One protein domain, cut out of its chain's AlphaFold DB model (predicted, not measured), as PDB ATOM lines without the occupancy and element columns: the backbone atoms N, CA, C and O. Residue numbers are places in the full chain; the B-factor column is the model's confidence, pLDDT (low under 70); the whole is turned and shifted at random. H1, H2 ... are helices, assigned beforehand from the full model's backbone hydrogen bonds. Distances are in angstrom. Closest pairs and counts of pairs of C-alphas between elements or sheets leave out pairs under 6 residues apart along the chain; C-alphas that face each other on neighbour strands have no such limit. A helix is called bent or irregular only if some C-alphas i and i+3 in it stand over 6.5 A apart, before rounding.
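What this domain is: This is residues 199 to 312 of the 550 residues of an uncharacterized protein of Actinoplanes sp. NBRC 14428 (UniProt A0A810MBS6). What shape does the model have? The chain is wound in stacked helical turns, making an elongated slab of two rows, H2, H4, H6 and H9 in one and H1, H3, H5 and H8 in the other, each helix running the same way as its neighbour in the row. The longest axis runs along the two rows, from H1 and H2 at one end to H8 and H9 at the other, and the short H7 packs on H5. What is it made of, and how large is it? The printed part has 114 residues with nine named helices, H1 to H9 in chain order, and no named strand: the class is all helix. It is compact, with a radius of gyration of the C-alphas of 14.1 A, and spans 41 by 26 by 19 A.

How they stand to each other: How do the first helices stand? H1, residues 199 to 204, and H2, residues 208 to 218, form a hairpin and only just touch, with 3 pairs of C-alphas within 8 A, the closest those of Ala 202 and Tyr 214 at 5.7 A. H3, residues 225 to 234, touches H1, the closest C-alphas being those of Arg 203 and Ala 230, 5.4 A apart. H2, H3 and H4, residues 239 to 249, are an up and down bundle, each helix running against the one before it. Which helices follow H4 in its row? H4 touches H6, residues 271 to 278, the same way at a shallow tilt of 18 degrees, with the C-alphas of Arg 243 and His 273 closest at 5.9 A. H6 touches H9, residues 304 to 310, with the C-alphas of Ala 275 and Leu 306 closest at 4.2 A. What of the other row? H5, residues 255 to 265, is close to but not clearly touching H3, the C-alphas of Leu 232 and Val 257 being closest at 7.4 A, and touches H7, residues 283 to 286, closest at the C-alphas of Val 258 and Leu 283, 5.8 A. H8, residues 288 to 300, touches H9 with residues 294 to 298 alone, at a steep tilt of 36 degrees, only just past shallow, the C-alphas of His 298 and Leu 310 closest at 5.8 A. Are the helix backbones complete? Every O i to N i+4 pair is within hydrogen-bond range in H1, H3, H4, H5, H6 and H9, against 6 of 7 in H2 and 6 of 9 in H8, while H7 is too short for such a pair.

Where its parts are: Where do the helices begin and end? H1 begins at C-alpha 199, (0.181, -40.411, 10.363), H4 ends at C-alpha 249, (10.891, -30.988, 18.795), and H9 ends at C-alpha 310, (24.679, -30.624, 33.466). How long are the longer ones? From first to last C-alpha H2 measures 15.1 A, H3 14.5 A, H4 15.8 A, H5 15.1 A and H8 20.2 A. H8 is irregular, but only just: C-alphas 289 and 292 are 6.7 A apart.

The domain as a whole: How far does it reach, and is it whole? The two C-alphas farthest apart, those of Ala 200 and Arg 299, are 41.8 A apart, and the printed part has no cut. Are there long links, and where is confidence low? No link is long; the link from H2 to H3 is short and the others are tight. The mean pLDDT of the printed part is 89.3, and residues 299 to 302 are under 70.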
ATOM      1  N   LEU A 199       0.225 -41.107   9.077       95.25
ATOM      2  CA  LEU A 199       0.181 -40.411  10.363       95.25
ATOM      3  C   LEU A 199      -0.583 -41.224  11.417       95.25
ATOM      4  O   LEU A 199      -0.123 -41.332  12.552       95.25
ATOM      5  N   ALA A 200      -1.696 -41.856  11.037       94.62
ATOM      6  CA  ALA A 200      -2.435 -42.762  11.913       94.62
ATOM      7  C   ALA A 200      -1.580 -43.972  12.325       94.62
ATOM      8  O   ALA A 200      -1.470 -44.268  13.513       94.62
ATOM      9  N   GLY A 201      -0.916 -44.622  11.362       95.56
ATOM     10  CA  GLY A 201      -0.003 -45.738  11.615       95.56
ATOM     11  C   GLY A 201       1.164 -45.352  12.526       95.56
ATOM     12  O   GLY A 201       1.472 -46.077  13.468       95.56
ATOM     13  N   ALA A 202       1.754 -44.172  12.319       96.00
ATOM     14  CA  ALA A 202       2.857 -43.675  13.135       96.00
ATOM     15  C   ALA A 202       2.487 -43.490  14.615       96.00
ATOM     16  O   ALA A 202       3.364 -43.633  15.466       96.00
ATOM     17  N   ARG A 203       1.219 -43.175  14.922       93.12
ATOM     18  CA  ARG A 203       0.728 -42.984  16.298       93.12
ATOM     19  C   ARG A 203       0.485 -44.296  17.035       93.12
ATOM     20  O   ARG A 203       0.697 -44.348  18.240       93.12
ATOM     21  N   VAL A 204       0.037 -45.333  16.327       92.81
ATOM     22  CA  VAL A 204      -0.421 -46.591  16.947       92.81
ATOM     23  C   VAL A 204       0.585 -47.736  16.853       92.81
ATOM     24  O   VAL A 204       0.400 -48.756  17.510       92.81
ATOM     25  N   GLU A 205       1.629 -47.614  16.029       95.38
ATOM     26  CA  GLU A 205       2.616 -48.683  15.858       95.38
ATOM     27  C   GLU A 205       3.376 -48.961  17.158       95.38
ATOM     28  O   GLU A 205       3.819 -48.038  17.838       95.38
ATOM     29  N   THR A 206       3.583 -50.238  17.468       91.56
ATOM     30  CA  THR A 206       4.249 -50.698  18.696       91.56
ATOM     31  C   THR A 206       5.562 -51.424  18.413       91.56
ATOM     32  O   THR A 206       6.412 -51.531  19.295       91.56
ATOM     33  N   VAL A 207       5.780 -51.895  17.180       93.69
ATOM     34  CA  VAL A 207       7.013 -52.590  16.799       93.69
ATOM     35  C   VAL A 207       8.148 -51.583  16.632       93.69
ATOM     36  O   VAL A 207       8.123 -50.737  15.733       93.69
ATOM     37  N   ARG A 208       9.177 -51.714  17.474       92.31
ATOM     38  CA  ARG A 208      10.333 -50.807  17.555       92.31
ATOM     39  C   ARG A 208      10.974 -50.526  16.195       92.31
ATOM     40  O   ARG A 208      11.173 -49.370  15.838       92.31
ATOM     41  N   GLU A 209      11.252 -51.557  15.401       94.06
ATOM     42  CA  GLU A 209      11.904 -51.408  14.095       94.06
ATOM     43  C   GLU A 209      11.056 -50.601  13.096       94.06
ATOM     44  O   GLU A 209      11.601 -49.902  12.239       94.06
ATOM     45  N   ILE A 210       9.724 -50.679  13.195       96.38
ATOM     46  CA  ILE A 210       8.792 -49.941  12.332       96.38
ATOM     47  C   ILE A 210       8.650 -48.500  12.826       96.38
ATOM     48  O   ILE A 210       8.727 -47.569  12.021       96.38
ATOM     49  N   ARG A 211       8.537 -48.310  14.145       95.88
ATOM     50  CA  ARG A 211       8.575 -47.003  14.817       95.88
ATOM     51  C   ARG A 211       9.808 -46.193  14.408       95.88
ATOM     52  O   ARG A 211       9.688 -45.031  14.023       95.88
ATOM     53  N   GLU A 212      10.983 -46.821  14.350       95.56
ATOM     54  CA  GLU A 212      12.205 -46.180  13.842       95.56
ATOM     55  C   GLU A 212      12.078 -45.722  12.372       95.56
ATOM     56  O   GLU A 212      12.594 -44.667  11.998       95.56
ATOM     57  N   GLN A 213      11.382 -46.469  11.508       96.25
ATOM     58  CA  GLN A 213      11.155 -46.022  10.127       96.25
ATOM     59  C   GLN A 213      10.154 -44.866  10.043       96.25
ATOM     60  O   GLN A 213      10.354 -43.953   9.238       96.25
ATOM     61  N   TYR A 214       9.112 -44.875  10.877       97.50
ATOM     62  CA  TYR A 214       8.152 -43.778  10.958       97.50
ATOM     63  C   TYR A 214       8.822 -42.486  11.412       97.50
ATOM     64  O   TYR A 214       8.763 -41.498  10.685       97.50
ATOM     65  N   VAL A 215       9.519 -42.485  12.553       96.75
ATOM     66  CA  VAL A 215      10.162 -41.262  13.062       96.75
ATOM     67  C   VAL A 215      11.221 -40.734  12.093       96.75
ATOM     68  O   VAL A 215      11.293 -39.527  11.881       96.75
ATOM     69  N   ARG A 216      11.965 -41.619  11.406       95.69
ATOM     70  CA  ARG A 216      12.896 -41.226  10.333       95.69
ATOM     71  C   ARG A 216      12.209 -40.435   9.225       95.69
ATOM     72  O   ARG A 216      12.798 -39.508   8.695       95.69
ATOM     73  N   ALA A 217      10.999 -40.828   8.841       95.75
ATOM     74  CA  ALA A 217      10.245 -40.124   7.817       95.75
ATOM     75  C   ALA A 217       9.588 -38.849   8.363       95.75
ATOM     76  O   ALA A 217       9.616 -37.831   7.682       95.75
ATOM     77  N   LEU A 218       9.033 -38.886   9.581       96.12
ATOM     78  CA  LEU A 218       8.343 -37.752  10.206       96.12
ATOM     79  C   LEU A 218       9.255 -36.535  10.387       96.12
ATOM     80  O   LEU A 218       8.799 -35.408  10.209       96.12
ATOM     81  N   VAL A 219      10.536 -36.734  10.718       94.56
ATOM     82  CA  VAL A 219      11.464 -35.604  10.906       94.56
ATOM     83  C   VAL A 219      11.719 -34.803   9.629       94.56
ATOM     84  O   VAL A 219      12.004 -33.609   9.729       94.56
ATOM     85  N   ASP A 220      11.559 -35.428   8.461       92.56
ATOM     86  CA  ASP A 220      11.721 -34.789   7.152       92.56
ATOM     87  C   ASP A 220      10.435 -34.088   6.671       92.56
ATOM     88  O   ASP A 220      10.468 -33.339   5.693       92.56
ATOM     89  N   LEU A 221       9.293 -34.321   7.329       92.88
ATOM     90  CA  LEU A 221       8.017 -33.719   6.947       92.88
ATOM     91  C   LEU A 221       7.863 -32.286   7.494       92.88
ATOM     92  O   LEU A 221       8.457 -31.921   8.522       92.88
ATOM     93  N   PRO A 222       7.027 -31.458   6.834       92.75
ATOM     94  CA  PRO A 222       6.545 -30.211   7.411       92.75
ATOM     95  C   PRO A 222       5.878 -30.462   8.765       92.75
ATOM     96  O   PRO A 222       5.121 -31.416   8.932       92.75
ATOM     97  N   LEU A 223       6.155 -29.591   9.732       91.38
ATOM     98  CA  LEU A 223       5.639 -29.711  11.090       91.38
ATOM     99  C   LEU A 223       4.190 -29.199  11.158       91.38
ATOM    100  O   LEU A 223       3.946 -28.056  11.533       91.38
ATOM    101  N   THR A 224       3.241 -30.033  10.740       92.19
ATOM    102  CA  THR A 224       1.801 -29.826  10.962       92.19
ATOM    103  C   THR A 224       1.399 -30.295  12.361       92.19
ATOM    104  O   THR A 224       2.148 -31.048  12.987       92.19
ATOM    105  N   ASP A 225       0.202 -29.929  12.827       90.19
ATOM    106  CA  ASP A 225      -0.340 -30.392  14.117       90.19
ATOM    107  C   ASP A 225      -0.330 -31.926  14.229       90.19
ATOM    108  O   ASP A 225      -0.004 -32.486  15.275       90.19
ATOM    109  N   ASP A 226      -0.594 -32.626  13.122       91.12
ATOM    110  CA  ASP A 226      -0.612 -34.085  13.109       91.12
ATOM    111  C   ASP A 226       0.777 -34.724  13.209       91.12
ATOM    112  O   ASP A 226       0.928 -35.748  13.885       91.12
ATOM    113  N   VAL A 227       1.772 -34.142  12.527       93.69
ATOM    114  CA  VAL A 227       3.178 -34.572  12.595       93.69
ATOM    115  C   VAL A 227       3.743 -34.254  13.973       93.69
ATOM    116  O   VAL A 227       4.446 -35.078  14.554       93.69
ATOM    117  N   PHE A 228       3.393 -33.090  14.516       92.31
ATOM    118  CA  PHE A 228       3.729 -32.682  15.871       92.31
ATOM    119  C   PHE A 228       3.188 -33.671  16.910       92.31
ATOM    120  O   PHE A 228       3.968 -34.203  17.699       92.31
ATOM    121  N   ALA A 229       1.891 -33.991  16.859       90.06
ATOM    122  CA  ALA A 229       1.268 -34.960  17.758       90.06
ATOM    123  C   ALA A 229       1.903 -36.357  17.637       90.06
ATOM    124  O   ALA A 229       2.137 -37.023  18.645       90.06
ATOM    125  N   ALA A 230       2.241 -36.791  16.417       93.44
ATOM    126  CA  ALA A 230       2.954 -38.050  16.218       93.44
ATOM    127  C   ALA A 230       4.343 -38.016  16.878       93.44
ATOM    128  O   ALA A 230       4.642 -38.888  17.687       93.44
ATOM    129  N   LEU A 231       5.168 -36.999  16.589       94.75
ATOM    130  CA  LEU A 231       6.516 -36.842  17.154       94.75
ATOM    131  C   LEU A 231       6.514 -36.765  18.685       94.75
ATOM    132  O   LEU A 231       7.408 -37.331  19.309       94.75
ATOM    133  N   LEU A 232       5.514 -36.117  19.287       93.38
ATOM    134  CA  LEU A 232       5.331 -36.116  20.739       93.38
ATOM    135  C   LEU A 232       5.197 -37.539  21.291       93.38
ATOM    136  O   LEU A 232       5.907 -37.887  22.228       93.38
ATOM    137  N   GLY A 233       4.379 -38.390  20.667       92.25
ATOM    138  CA  GLY A 233       4.247 -39.795  21.063       92.25
ATOM    139  C   GLY A 233       5.556 -40.593  20.971       92.25
ATOM    140  O   GLY A 233       5.762 -41.521  21.750       92.25
ATOM    141  N   TYR A 234       6.476 -40.222  20.073       94.69
ATOM    142  CA  TYR A 234       7.803 -40.847  19.980       94.69
ATOM    143  C   TYR A 234       8.755 -40.440  21.109       94.69
ATOM    144  O   TYR A 234       9.733 -41.151  21.327       94.69
ATOM    145  N   LEU A 235       8.490 -39.365  21.867       92.69
ATOM    146  CA  LEU A 235       9.295 -39.036  23.055       92.69
ATOM    147  C   LEU A 235       9.265 -40.158  24.099       92.69
ATOM    148  O   LEU A 235      10.238 -40.327  24.831       92.69
ATOM    149  N   ALA A 236       8.177 -40.931  24.153       89.81
ATOM    150  CA  ALA A 236       8.046 -42.081  25.041       89.81
ATOM    151  C   ALA A 236       9.032 -43.216  24.710       89.81
ATOM    152  O   ALA A 236       9.361 -44.010  25.586       89.81
ATOM    153  N   ASP A 237       9.541 -43.283  23.476       89.25
ATOM    154  CA  ASP A 237      10.427 -44.360  23.042       89.25
ATOM    155  C   ASP A 237      11.834 -44.208  23.628       89.25
ATOM    156  O   ASP A 237      12.364 -43.105  23.805       89.25
ATOM    157  N   ASP A 238      12.488 -45.332  23.904       83.25
ATOM    158  CA  ASP A 238      13.912 -45.372  24.233       83.25
ATOM    159  C   ASP A 238      14.801 -45.317  22.982       83.25
ATOM    160  O   ASP A 238      14.392 -45.576  21.846       83.25
ATOM    161  N   GLY A 239      16.082 -45.017  23.199       84.31
ATOM    162  CA  GLY A 239      17.110 -45.151  22.176       84.31
ATOM    163  C   GLY A 239      16.973 -44.155  21.023       84.31
ATOM    164  O   GLY A 239      16.834 -42.950  21.221       84.31
ATOM    165  N   TRP A 240      17.126 -44.643  19.788       87.56
ATOM    166  CA  TRP A 240      17.266 -43.773  18.619       87.56
ATOM    167  C   TRP A 240      15.976 -43.021  18.268       87.56
ATOM    168  O   TRP A 240      16.057 -41.851  17.892       87.56
ATOM    169  N   ALA A 241      14.808 -43.656  18.409       90.81
ATOM    170  CA  ALA A 241      13.532 -43.050  18.039       90.81
ATOM    171  C   ALA A 241      13.185 -41.849  18.934       90.81
ATOM    172  O   ALA A 241      12.978 -40.749  18.413       90.81
ATOM    173  N   GLY A 242      13.257 -42.025  20.259       90.25
ATOM    174  CA  GLY A 242      13.038 -40.950  21.234       90.25
ATOM    175  C   GLY A 242      14.011 -39.785  21.071       90.25
ATOM    176  O   GLY A 242      13.581 -38.638  20.947       90.25
ATOM    177  N   ARG A 243      15.318 -40.064  20.926       90.62
ATOM    178  CA  ARG A 243      16.329 -39.020  20.660       90.62
ATOM    179  C   ARG A 243      16.039 -38.237  19.381       90.62
ATOM    180  O   ARG A 243      16.189 -37.017  19.345       90.62
ATOM    181  N   THR A 244      15.634 -38.931  18.320       93.19
ATOM    182  CA  THR A 244      15.342 -38.309  17.022       93.19
ATOM    183  C   THR A 244      14.116 -37.400  17.110       93.19
ATOM    184  O   THR A 244      14.164 -36.264  16.632       93.19
ATOM    185  N   ALA A 245      13.059 -37.850  17.792       94.38
ATOM    186  CA  ALA A 245      11.882 -37.035  18.069       94.38
ATOM    187  C   ALA A 245      12.222 -35.810  18.933       94.38
ATOM    188  O   ALA A 245      11.901 -34.685  18.547       94.38
ATOM    189  N   ALA A 246      12.958 -35.998  20.033       92.56
ATOM    190  CA  ALA A 246      13.384 -34.916  20.919       92.56
ATOM    191  C   ALA A 246      14.171 -33.836  20.165       92.56
ATOM    192  O   ALA A 246      13.850 -32.653  20.261       92.56
ATOM    193  N   ARG A 247      15.152 -34.226  19.339       92.12
ATOM    194  CA  ARG A 247      15.938 -33.282  18.525       92.12
ATOM    195  C   ARG A 247      15.081 -32.481  17.553       92.12
ATOM    196  O   ARG A 247      15.342 -31.295  17.373       92.12
ATOM    197  N   ARG A 248      14.071 -33.103  16.936       93.38
ATOM    198  CA  ARG A 248      13.152 -32.401  16.030       93.38
ATOM    199  C   ARG A 248      12.264 -31.413  16.784       93.38
ATOM    200  O   ARG A 248      12.070 -30.298  16.306       93.38
ATOM    201  N   LEU A 249      11.773 -31.804  17.959       93.31
ATOM    202  CA  LEU A 249      10.891 -30.988  18.795       93.31
ATOM    203  C   LEU A 249      11.602 -29.797  19.459       93.31
ATOM    204  O   LEU A 249      10.928 -28.831  19.792       93.31
ATOM    205  N   ARG A 250      12.943 -29.788  19.571       91.38
ATOM    206  CA  ARG A 250      13.723 -28.633  20.087       91.38
ATOM    207  C   ARG A 250      13.471 -27.312  19.356       91.38
ATOM    208  O   ARG A 250      13.806 -26.257  19.877       91.38
ATOM    209  N   LEU A 251      12.949 -27.370  18.133       85.69
ATOM    210  CA  LEU A 251      12.628 -26.187  17.334       85.69
ATOM    211  C   LEU A 251      11.320 -25.509  17.770       85.69
ATOM    212  O   LEU A 251      10.969 -24.470  17.217       85.69
ATOM    213  N   ILE A 252      10.590 -26.112  18.709       86.44
ATOM    214  CA  ILE A 252       9.270 -25.679  19.146       86.44
ATOM    215  C   ILE A 252       9.382 -25.158  20.570       86.44
ATOM    216  O   ILE A 252       9.677 -25.911  21.497       86.44
ATOM    217  N   ASP A 253       9.088 -23.876  20.735       87.81
ATOM    218  CA  ASP A 253       8.915 -23.274  22.047       87.81
ATOM    219  C   ASP A 253       7.479 -23.521  22.532       87.81
ATOM    220  O   ASP A 253       6.531 -22.870  22.093       87.81
ATOM    221  N   SER A 254       7.296 -24.562  23.347       88.50
ATOM    222  CA  SER A 254       5.988 -24.959  23.873       88.50
ATOM    223  C   SER A 254       6.115 -25.511  25.295       88.50
ATOM    224  O   SER A 254       6.786 -26.532  25.492       88.50
ATOM    225  N   PRO A 255       5.406 -24.928  26.282       88.44
ATOM    226  CA  PRO A 255       5.386 -25.438  27.652       88.44
ATOM    227  C   PRO A 255       4.918 -26.895  27.746       88.44
ATOM    228  O   PRO A 255       5.417 -27.648  28.578       88.44
ATOM    229  N   GLY A 256       3.997 -27.318  26.870       90.38
ATOM    230  CA  GLY A 256       3.511 -28.699  26.814       90.38
ATOM    231  C   GLY A 256       4.578 -29.684  26.332       90.38
ATOM    232  O   GLY A 256       4.738 -30.753  26.919       90.38
ATOM    233  N   VAL A 257       5.361 -29.304  25.315       93.19
ATOM    234  CA  VAL A 257       6.500 -30.107  24.828       93.19
ATOM    235  C   VAL A 257       7.570 -30.211  25.904       93.19
ATOM    236  O   VAL A 257       8.079 -31.298  26.163       93.19
ATOM    237  N   VAL A 258       7.893 -29.096  26.561       94.06
ATOM    238  CA  VAL A 258       8.899 -29.079  27.625       94.06
ATOM    239  C   VAL A 258       8.444 -29.901  28.830       94.06
ATOM    240  O   VAL A 258       9.248 -30.639  29.390       94.06
ATOM    241  N   ALA A 259       7.157 -29.863  29.182       93.12
ATOM    242  CA  ALA A 259       6.593 -30.735  30.206       93.12
ATOM    243  C   ALA A 259       6.675 -32.224  29.815       93.12
ATOM    244  O   ALA A 259       7.044 -33.046  30.649       93.12
ATOM    245  N   ALA A 260       6.425 -32.580  28.550       94.94
ATOM    246  CA  ALA A 260       6.609 -33.949  28.059       94.94
ATOM    247  C   ALA A 260       8.083 -34.394  28.123       94.94
ATOM    248  O   ALA A 260       8.389 -35.485  28.605       94.94
ATOM    249  N   VAL A 261       9.019 -33.529  27.718       95.62
ATOM    250  CA  VAL A 261      10.467 -33.766  27.858       95.62
ATOM    251  C   VAL A 261      10.857 -33.933  29.329       95.62
ATOM    252  O   VAL A 261      11.613 -34.845  29.661       95.62
ATOM    253  N   ALA A 262      10.308 -33.109  30.222       94.69
ATOM    254  CA  ALA A 262      10.550 -33.188  31.656       94.69
ATOM    255  C   ALA A 262      10.031 -34.497  32.265       94.69
ATOM    256  O   ALA A 262      10.777 -35.169  32.976       94.69
ATOM    257  N   SER A 263       8.808 -34.922  31.922       94.06
ATOM    258  CA  SER A 263       8.290 -36.253  32.267       94.06
ATOM    259  C   SER A 263       9.199 -37.362  31.749       94.06
ATOM    260  O   SER A 263       9.446 -38.333  32.460       94.06
ATOM    261  N   ARG A 264       9.734 -37.219  30.532       94.00
ATOM    262  CA  ARG A 264      10.610 -38.233  29.946       94.00
ATOM    263  C   ARG A 264      11.950 -38.343  30.667       94.00
ATOM    264  O   ARG A 264      12.431 -39.453  30.871       94.00
ATOM    265  N   ILE A 265      12.527 -37.229  31.117       93.88
ATOM    266  CA  ILE A 265      13.744 -37.233  31.946       93.88
ATOM    267  C   ILE A 265      13.558 -38.119  33.184       93.88
ATOM    268  O   ILE A 265      14.480 -38.844  33.541       93.88
ATOM    269  N   LEU A 266      12.361 -38.135  33.786       91.31
ATOM    270  CA  LEU A 266      12.076 -38.927  34.987       91.31
ATOM    271  C   LEU A 266      12.158 -40.447  34.792       91.31
ATOM    272  O   LEU A 266      12.141 -41.145  35.798       91.31
ATOM    273  N   VAL A 267      12.239 -40.969  33.563       88.06
ATOM    274  CA  VAL A 267      12.171 -42.419  33.262       88.06
ATOM    275  C   VAL A 267      13.308 -42.946  32.385       88.06
ATOM    276  O   VAL A 267      13.428 -44.153  32.201       88.06
ATOM    277  N   VAL A 268      14.139 -42.080  31.799       86.25
ATOM    278  CA  VAL A 268      15.220 -42.514  30.899       86.25
ATOM    279  C   VAL A 268      16.458 -42.925  31.694       86.25
ATOM    280  O   VAL A 268      16.996 -42.127  32.450       86.25
ATOM    281  N   ASP A 269      16.966 -44.133  31.437       81.19
ATOM    282  CA  ASP A 269      18.211 -44.656  32.031       81.19
ATOM    283  C   ASP A 269      19.421 -44.650  31.067       81.19
ATOM    284  O   ASP A 269      20.509 -45.109  31.413       81.19
ATOM    285  N   ASP A 270      19.258 -44.126  29.850       79.38
ATOM    286  CA  ASP A 270      20.335 -43.946  28.866       79.38
ATOM    287  C   ASP A 270      20.941 -42.538  28.990       79.38
ATOM    288  O   ASP A 270      20.291 -41.549  28.653       79.38
ATOM    289  N   GLU A 271      22.193 -42.431  29.451       80.75
ATOM    290  CA  GLU A 271      22.855 -41.134  29.681       80.75
ATOM    291  C   GLU A 271      22.969 -40.283  28.401       80.75
ATOM    292  O   GLU A 271      22.803 -39.064  28.461       80.75
ATOM    293  N   ALA A 272      23.171 -40.904  27.234       80.00
ATOM    294  CA  ALA A 272      23.230 -40.195  25.953       80.00
ATOM    295  C   ALA A 272      21.863 -39.603  25.556       80.00
ATOM    296  O   ALA A 272      21.773 -38.471  25.080       80.00
ATOM    297  N   HIS A 273      20.770 -40.336  25.777       85.88
ATOM    298  CA  HIS A 273      19.417 -39.811  25.606       85.88
ATOM    299  C   HIS A 273      19.102 -38.723  26.641       85.88
ATOM    300  O   HIS A 273      18.546 -37.688  26.276       85.88
ATOM    301  N   LEU A 274      19.516 -38.891  27.900       89.19
ATOM    302  CA  LEU A 274      19.384 -37.846  28.917       89.19
ATOM    303  C   LEU A 274      20.140 -36.571  28.542       89.19
ATOM    304  O   LEU A 274      19.618 -35.492  28.795       89.19
ATOM    305  N   ALA A 275      21.316 -36.658  27.915       88.69
ATOM    306  CA  ALA A 275      22.033 -35.477  27.431       88.69
ATOM    307  C   ALA A 275      21.185 -34.703  26.412       88.69
ATOM    308  O   ALA A 275      21.083 -33.473  26.472       88.69
ATOM    309  N   ASP A 276      20.512 -35.434  25.516       89.69
ATOM    310  CA  ASP A 276      19.620 -34.845  24.527       89.69
ATOM    311  C   ASP A 276      18.376 -34.183  25.161       89.69
ATOM    312  O   ASP A 276      17.928 -33.133  24.688       89.69
ATOM    313  N   LEU A 277      17.825 -34.760  26.229       94.06
ATOM    314  CA  LEU A 277      16.647 -34.221  26.918       94.06
ATOM    315  C   LEU A 277      17.004 -33.072  27.874       94.06
ATOM    316  O   LEU A 277      16.353 -32.034  27.857       94.06
ATOM    317  N   ALA A 278      18.065 -33.206  28.669       92.19
ATOM    318  CA  ALA A 278      18.525 -32.178  29.606       92.19
ATOM    319  C   ALA A 278      19.047 -30.921  28.886       92.19
ATOM    320  O   ALA A 278      19.030 -29.827  29.444       92.19
ATOM    321  N   GLY A 279      19.503 -31.070  27.637       89.94
ATOM    322  CA  GLY A 279      19.915 -29.967  26.769       89.94
ATOM    323  C   GLY A 279      18.769 -29.308  25.996       89.94
ATOM    324  O   GLY A 279      19.042 -28.533  25.077       89.94
ATOM    325  N   PHE A 280      17.507 -29.637  26.290       93.56
ATOM    326  CA  PHE A 280      16.356 -29.089  25.576       93.56
ATOM    327  C   PHE A 280      16.187 -27.578  25.858       93.56
ATOM    328  O   PHE A 280      16.299 -27.157  27.016       93.56
ATOM    329  N   PRO A 281      15.937 -26.735  24.833       91.00
ATOM    330  CA  PRO A 281      15.740 -25.295  25.020       91.00
ATOM    331  C   PRO A 281      14.615 -24.983  26.012       91.00
ATOM    332  O   PRO A 281      13.599 -25.669  26.021       91.00
ATOM    333  N   HIS A 282      14.792 -23.958  26.848       89.25
ATOM    334  CA  HIS A 282      13.791 -23.511  27.833       89.25
ATOM    335  C   HIS A 282      13.357 -24.572  28.867       89.25
ATOM    336  O   HIS A 282      12.420 -24.340  29.631       89.25
ATOM    337  N   LEU A 283      14.065 -25.710  28.975       92.44
ATOM    338  CA  LEU A 283      13.715 -26.780  29.917       92.44
ATOM    339  C   LEU A 283      13.556 -26.263  31.349       92.44
ATOM    340  O   LEU A 283      12.543 -26.504  31.989       92.44
ATOM    341  N   LEU A 284      14.543 -25.517  31.840       90.19
ATOM    342  CA  LEU A 284      14.540 -25.008  33.214       90.19
ATOM    343  C   LEU A 284      13.697 -23.739  33.393       90.19
ATOM    344  O   LEU A 284      13.486 -23.319  34.527       90.19
ATOM    345  N   GLU A 285      13.228 -23.138  32.299       87.38
ATOM    346  CA  GLU A 285      12.260 -22.039  32.337       87.38
ATOM    347  C   GLU A 285      10.856 -22.583  32.631       87.38
ATOM    348  O   GLU A 285      10.174 -22.067  33.512       87.38
ATOM    349  N   TYR A 286      10.456 -23.674  31.966       87.50
ATOM    350  CA  TYR A 286       9.121 -24.272  32.125       87.50
ATOM    351  C   TYR A 286       9.058 -25.469  33.088       87.50
ATOM    352  O   TYR A 286       7.967 -25.867  33.507       87.50
ATOM    353  N   ALA A 287      10.199 -26.057  33.451       89.94
ATOM    354  CA  ALA A 287      10.326 -27.127  34.442       89.94
ATOM    355  C   ALA A 287      11.472 -26.843  35.439       89.94
ATOM    356  O   ALA A 287      12.423 -27.628  35.546       89.94
ATOM    357  N   PRO A 288      11.422 -25.717  36.183       87.38
ATOM    358  CA  PRO A 288      12.459 -25.337  37.149       87.38
ATOM    359  C   PRO A 288      12.632 -26.346  38.295       87.38
ATOM    360  O   PRO A 288      13.646 -26.332  38.997       87.38
ATOM    361  N   GLU A 289      11.671 -27.242  38.495       86.19
ATOM    362  CA  GLU A 289      11.715 -28.298  39.504       86.19
ATOM    363  C   GLU A 289      12.709 -29.411  39.159       86.19
ATOM    364  O   GLU A 289      13.156 -30.136  40.046       86.19
ATOM    365  N   LEU A 290      13.124 -29.517  37.888       89.75
ATOM    366  CA  LEU A 290      14.163 -30.454  37.460       89.75
ATOM    367  C   LEU A 290      15.567 -30.066  37.923       89.75
ATOM    368  O   LEU A 290      16.464 -30.903  37.860       89.75
ATOM    369  N   VAL A 291      15.783 -28.835  38.398       87.81
ATOM    370  CA  VAL A 291      17.118 -28.362  38.795       87.81
ATOM    371  C   VAL A 291      17.749 -29.283  39.845       87.81
ATOM    372  O   VAL A 291      18.885 -29.711  39.657       87.81
ATOM    373  N   GLU A 292      17.029 -29.648  40.911       83.31
ATOM    374  CA  GLU A 292      17.591 -30.525  41.949       83.31
ATOM    375  C   GLU A 292      17.787 -31.978  41.468       83.31
ATOM    376  O   GLU A 292      18.892 -32.502  41.634       83.31
ATOM    377  N   PRO A 293      16.809 -32.646  40.815       85.81
ATOM    378  CA  PRO A 293      17.032 -33.948  40.180       85.81
ATOM    379  C   PRO A 293      18.229 -33.977  39.218       85.81
ATOM    380  O   PRO A 293      19.038 -34.902  39.278       85.81
ATOM    381  N   LEU A 294      18.397 -32.956  38.375       89.12
ATOM    382  CA  LEU A 294      19.508 -32.878  37.425       89.12
ATOM    383  C   LEU A 294      20.849 -32.589  38.116       89.12
ATOM    384  O   LEU A 294      21.873 -33.137  37.708       89.12
ATOM    385  N   HIS A 295      20.866 -31.808  39.201       83.50
ATOM    386  CA  HIS A 295      22.061 -31.670  40.044       83.50
ATOM    387  C   HIS A 295      22.431 -32.978  40.741       83.50
ATOM    388  O   HIS A 295      23.618 -33.281  40.862       83.50
ATOM    389  N   ARG A 296      21.452 -33.781  41.183       77.56
ATOM    390  CA  ARG A 296      21.705 -35.137  41.703       77.56
ATOM    391  C   ARG A 296      22.308 -36.034  40.627       77.56
ATOM    392  O   ARG A 296      23.346 -36.644  40.881       77.56
ATOM    393  N   LEU A 297      21.731 -36.034  39.425       80.81
ATOM    394  CA  LEU A 297      22.251 -36.768  38.270       80.81
ATOM    395  C   LEU A 297      23.691 -36.368  37.942       80.81
ATOM    396  O   LEU A 297      24.539 -37.230  37.727       80.81
ATOM    397  N   HIS A 298      23.998 -35.068  37.969       80.56
ATOM    398  CA  HIS A 298      25.334 -34.546  37.677       80.56
ATOM    399  C   HIS A 298      26.406 -35.147  38.592       80.56
ATOM    400  O   HIS A 298      27.525 -35.404  38.152       80.56
ATOM    401  N   ARG A 299      26.060 -35.442  39.852       68.06
ATOM    402  CA  ARG A 299      26.979 -36.073  40.811       68.06
ATOM    403  C   ARG A 299      27.332 -37.511  40.414       68.06
ATOM    404  O   ARG A 299      28.386 -37.982  40.835       68.06
ATOM    405  N   GLY A 300      26.468 -38.191  39.652       63.28
ATOM    406  CA  GLY A 300      26.559 -39.612  39.302       63.28
ATOM    407  C   GLY A 300      26.831 -39.944  37.831       63.28
ATOM    408  O   GLY A 300      27.190 -41.088  37.549       63.28
ATOM    409  N   ALA A 301      26.675 -38.977  36.924       67.38
ATOM    410  CA  ALA A 301      26.772 -39.181  35.481       67.38
ATOM    411  C   ALA A 301      28.186 -39.579  35.018       67.38
ATOM    412  O   ALA A 301      29.200 -39.134  35.572       67.38
ATOM    413  N   THR A 302      28.264 -40.413  33.978       66.19
ATOM    414  CA  THR A 302      29.541 -40.870  33.402       66.19
ATOM    415  C   THR A 302      29.792 -40.411  31.971       66.19
ATOM    416  O   THR A 302      30.954 -40.297  31.575       66.19
ATOM    417  N   ASP A 303      28.732 -40.127  31.223       76.81
ATOM    418  CA  ASP A 303      28.770 -39.658  29.848       76.81
ATOM    419  C   ASP A 303      29.258 -38.204  29.743       76.81
ATOM    420  O   ASP A 303      28.832 -37.314  30.482       76.81
ATOM    421  N   GLY A 304      30.175 -37.956  28.806       73.19
ATOM    422  CA  GLY A 304      30.809 -36.650  28.642       73.19
ATOM    423  C   GLY A 304      29.872 -35.568  28.098       73.19
ATOM    424  O   GLY A 304      29.997 -34.409  28.499       73.19
ATOM    425  N   GLU A 305      28.933 -35.924  27.216       85.19
ATOM    426  CA  GLU A 305      27.954 -34.972  26.679       85.19
ATOM    427  C   GLU A 305      26.964 -34.569  27.771       85.19
ATOM    428  O   GLU A 305      26.723 -33.374  27.973       85.19
ATOM    429  N   LEU A 306      26.473 -35.547  28.540       84.38
ATOM    430  CA  LEU A 306      25.598 -35.309  29.685       84.38
ATOM    431  C   LEU A 306      26.280 -34.415  30.728       84.38
ATOM    432  O   LEU A 306      25.709 -33.403  31.127       84.38
ATOM    433  N   LEU A 307      27.521 -34.720  31.121       81.00
ATOM    434  CA  LEU A 307      28.292 -33.879  32.047       81.00
ATOM    435  C   LEU A 307      28.457 -32.442  31.525       81.00
ATOM    436  O   LEU A 307      28.328 -31.488  32.291       81.00
ATOM    437  N   GLY A 308      28.694 -32.267  30.223       85.69
ATOM    438  CA  GLY A 308      28.798 -30.945  29.601       85.69
ATOM    439  C   GLY A 308      27.492 -30.142  29.647       85.69
ATOM    440  O   GLY A 308      27.521 -28.921  29.824       85.69
ATOM    441  N   VAL A 309      26.344 -30.810  29.508       90.38
ATOM    442  CA  VAL A 309      25.018 -30.193  29.659       90.38
ATOM    443  C   VAL A 309      24.749 -29.841  31.122       90.38
ATOM    444  O   VAL A 309      24.416 -28.692  31.419       90.38
ATOM    445  N   LEU A 310      24.955 -30.790  32.037       87.31
ATOM    446  CA  LEU A 310      24.679 -30.624  33.466       87.31
ATOM    447  C   LEU A 310      25.636 -29.630  34.154       87.31
ATOM    448  O   LEU A 310      25.257 -28.949  35.105       87.31
ATOM    449  N   GLY A 311      26.856 -29.460  33.643       85.19
ATOM    450  CA  GLY A 311      27.808 -28.460  34.136       85.19
ATOM    451  C   GLY A 311      27.357 -27.005  33.944       85.19
ATOM    452  O   GLY A 311      27.945 -26.104  34.539       85.19
ATOM    453  N   ARG A 312      26.317 -26.762  33.134       87.25
ATOM    454  CA  ARG A 312      25.732 -25.431  32.883       87.25
ATOM    455  C   ARG A 312      24.453 -25.159  33.682       87.25
ATOM    456  O   ARG A 312      23.814 -24.132  33.459       87.25
TER     457      ARG A 312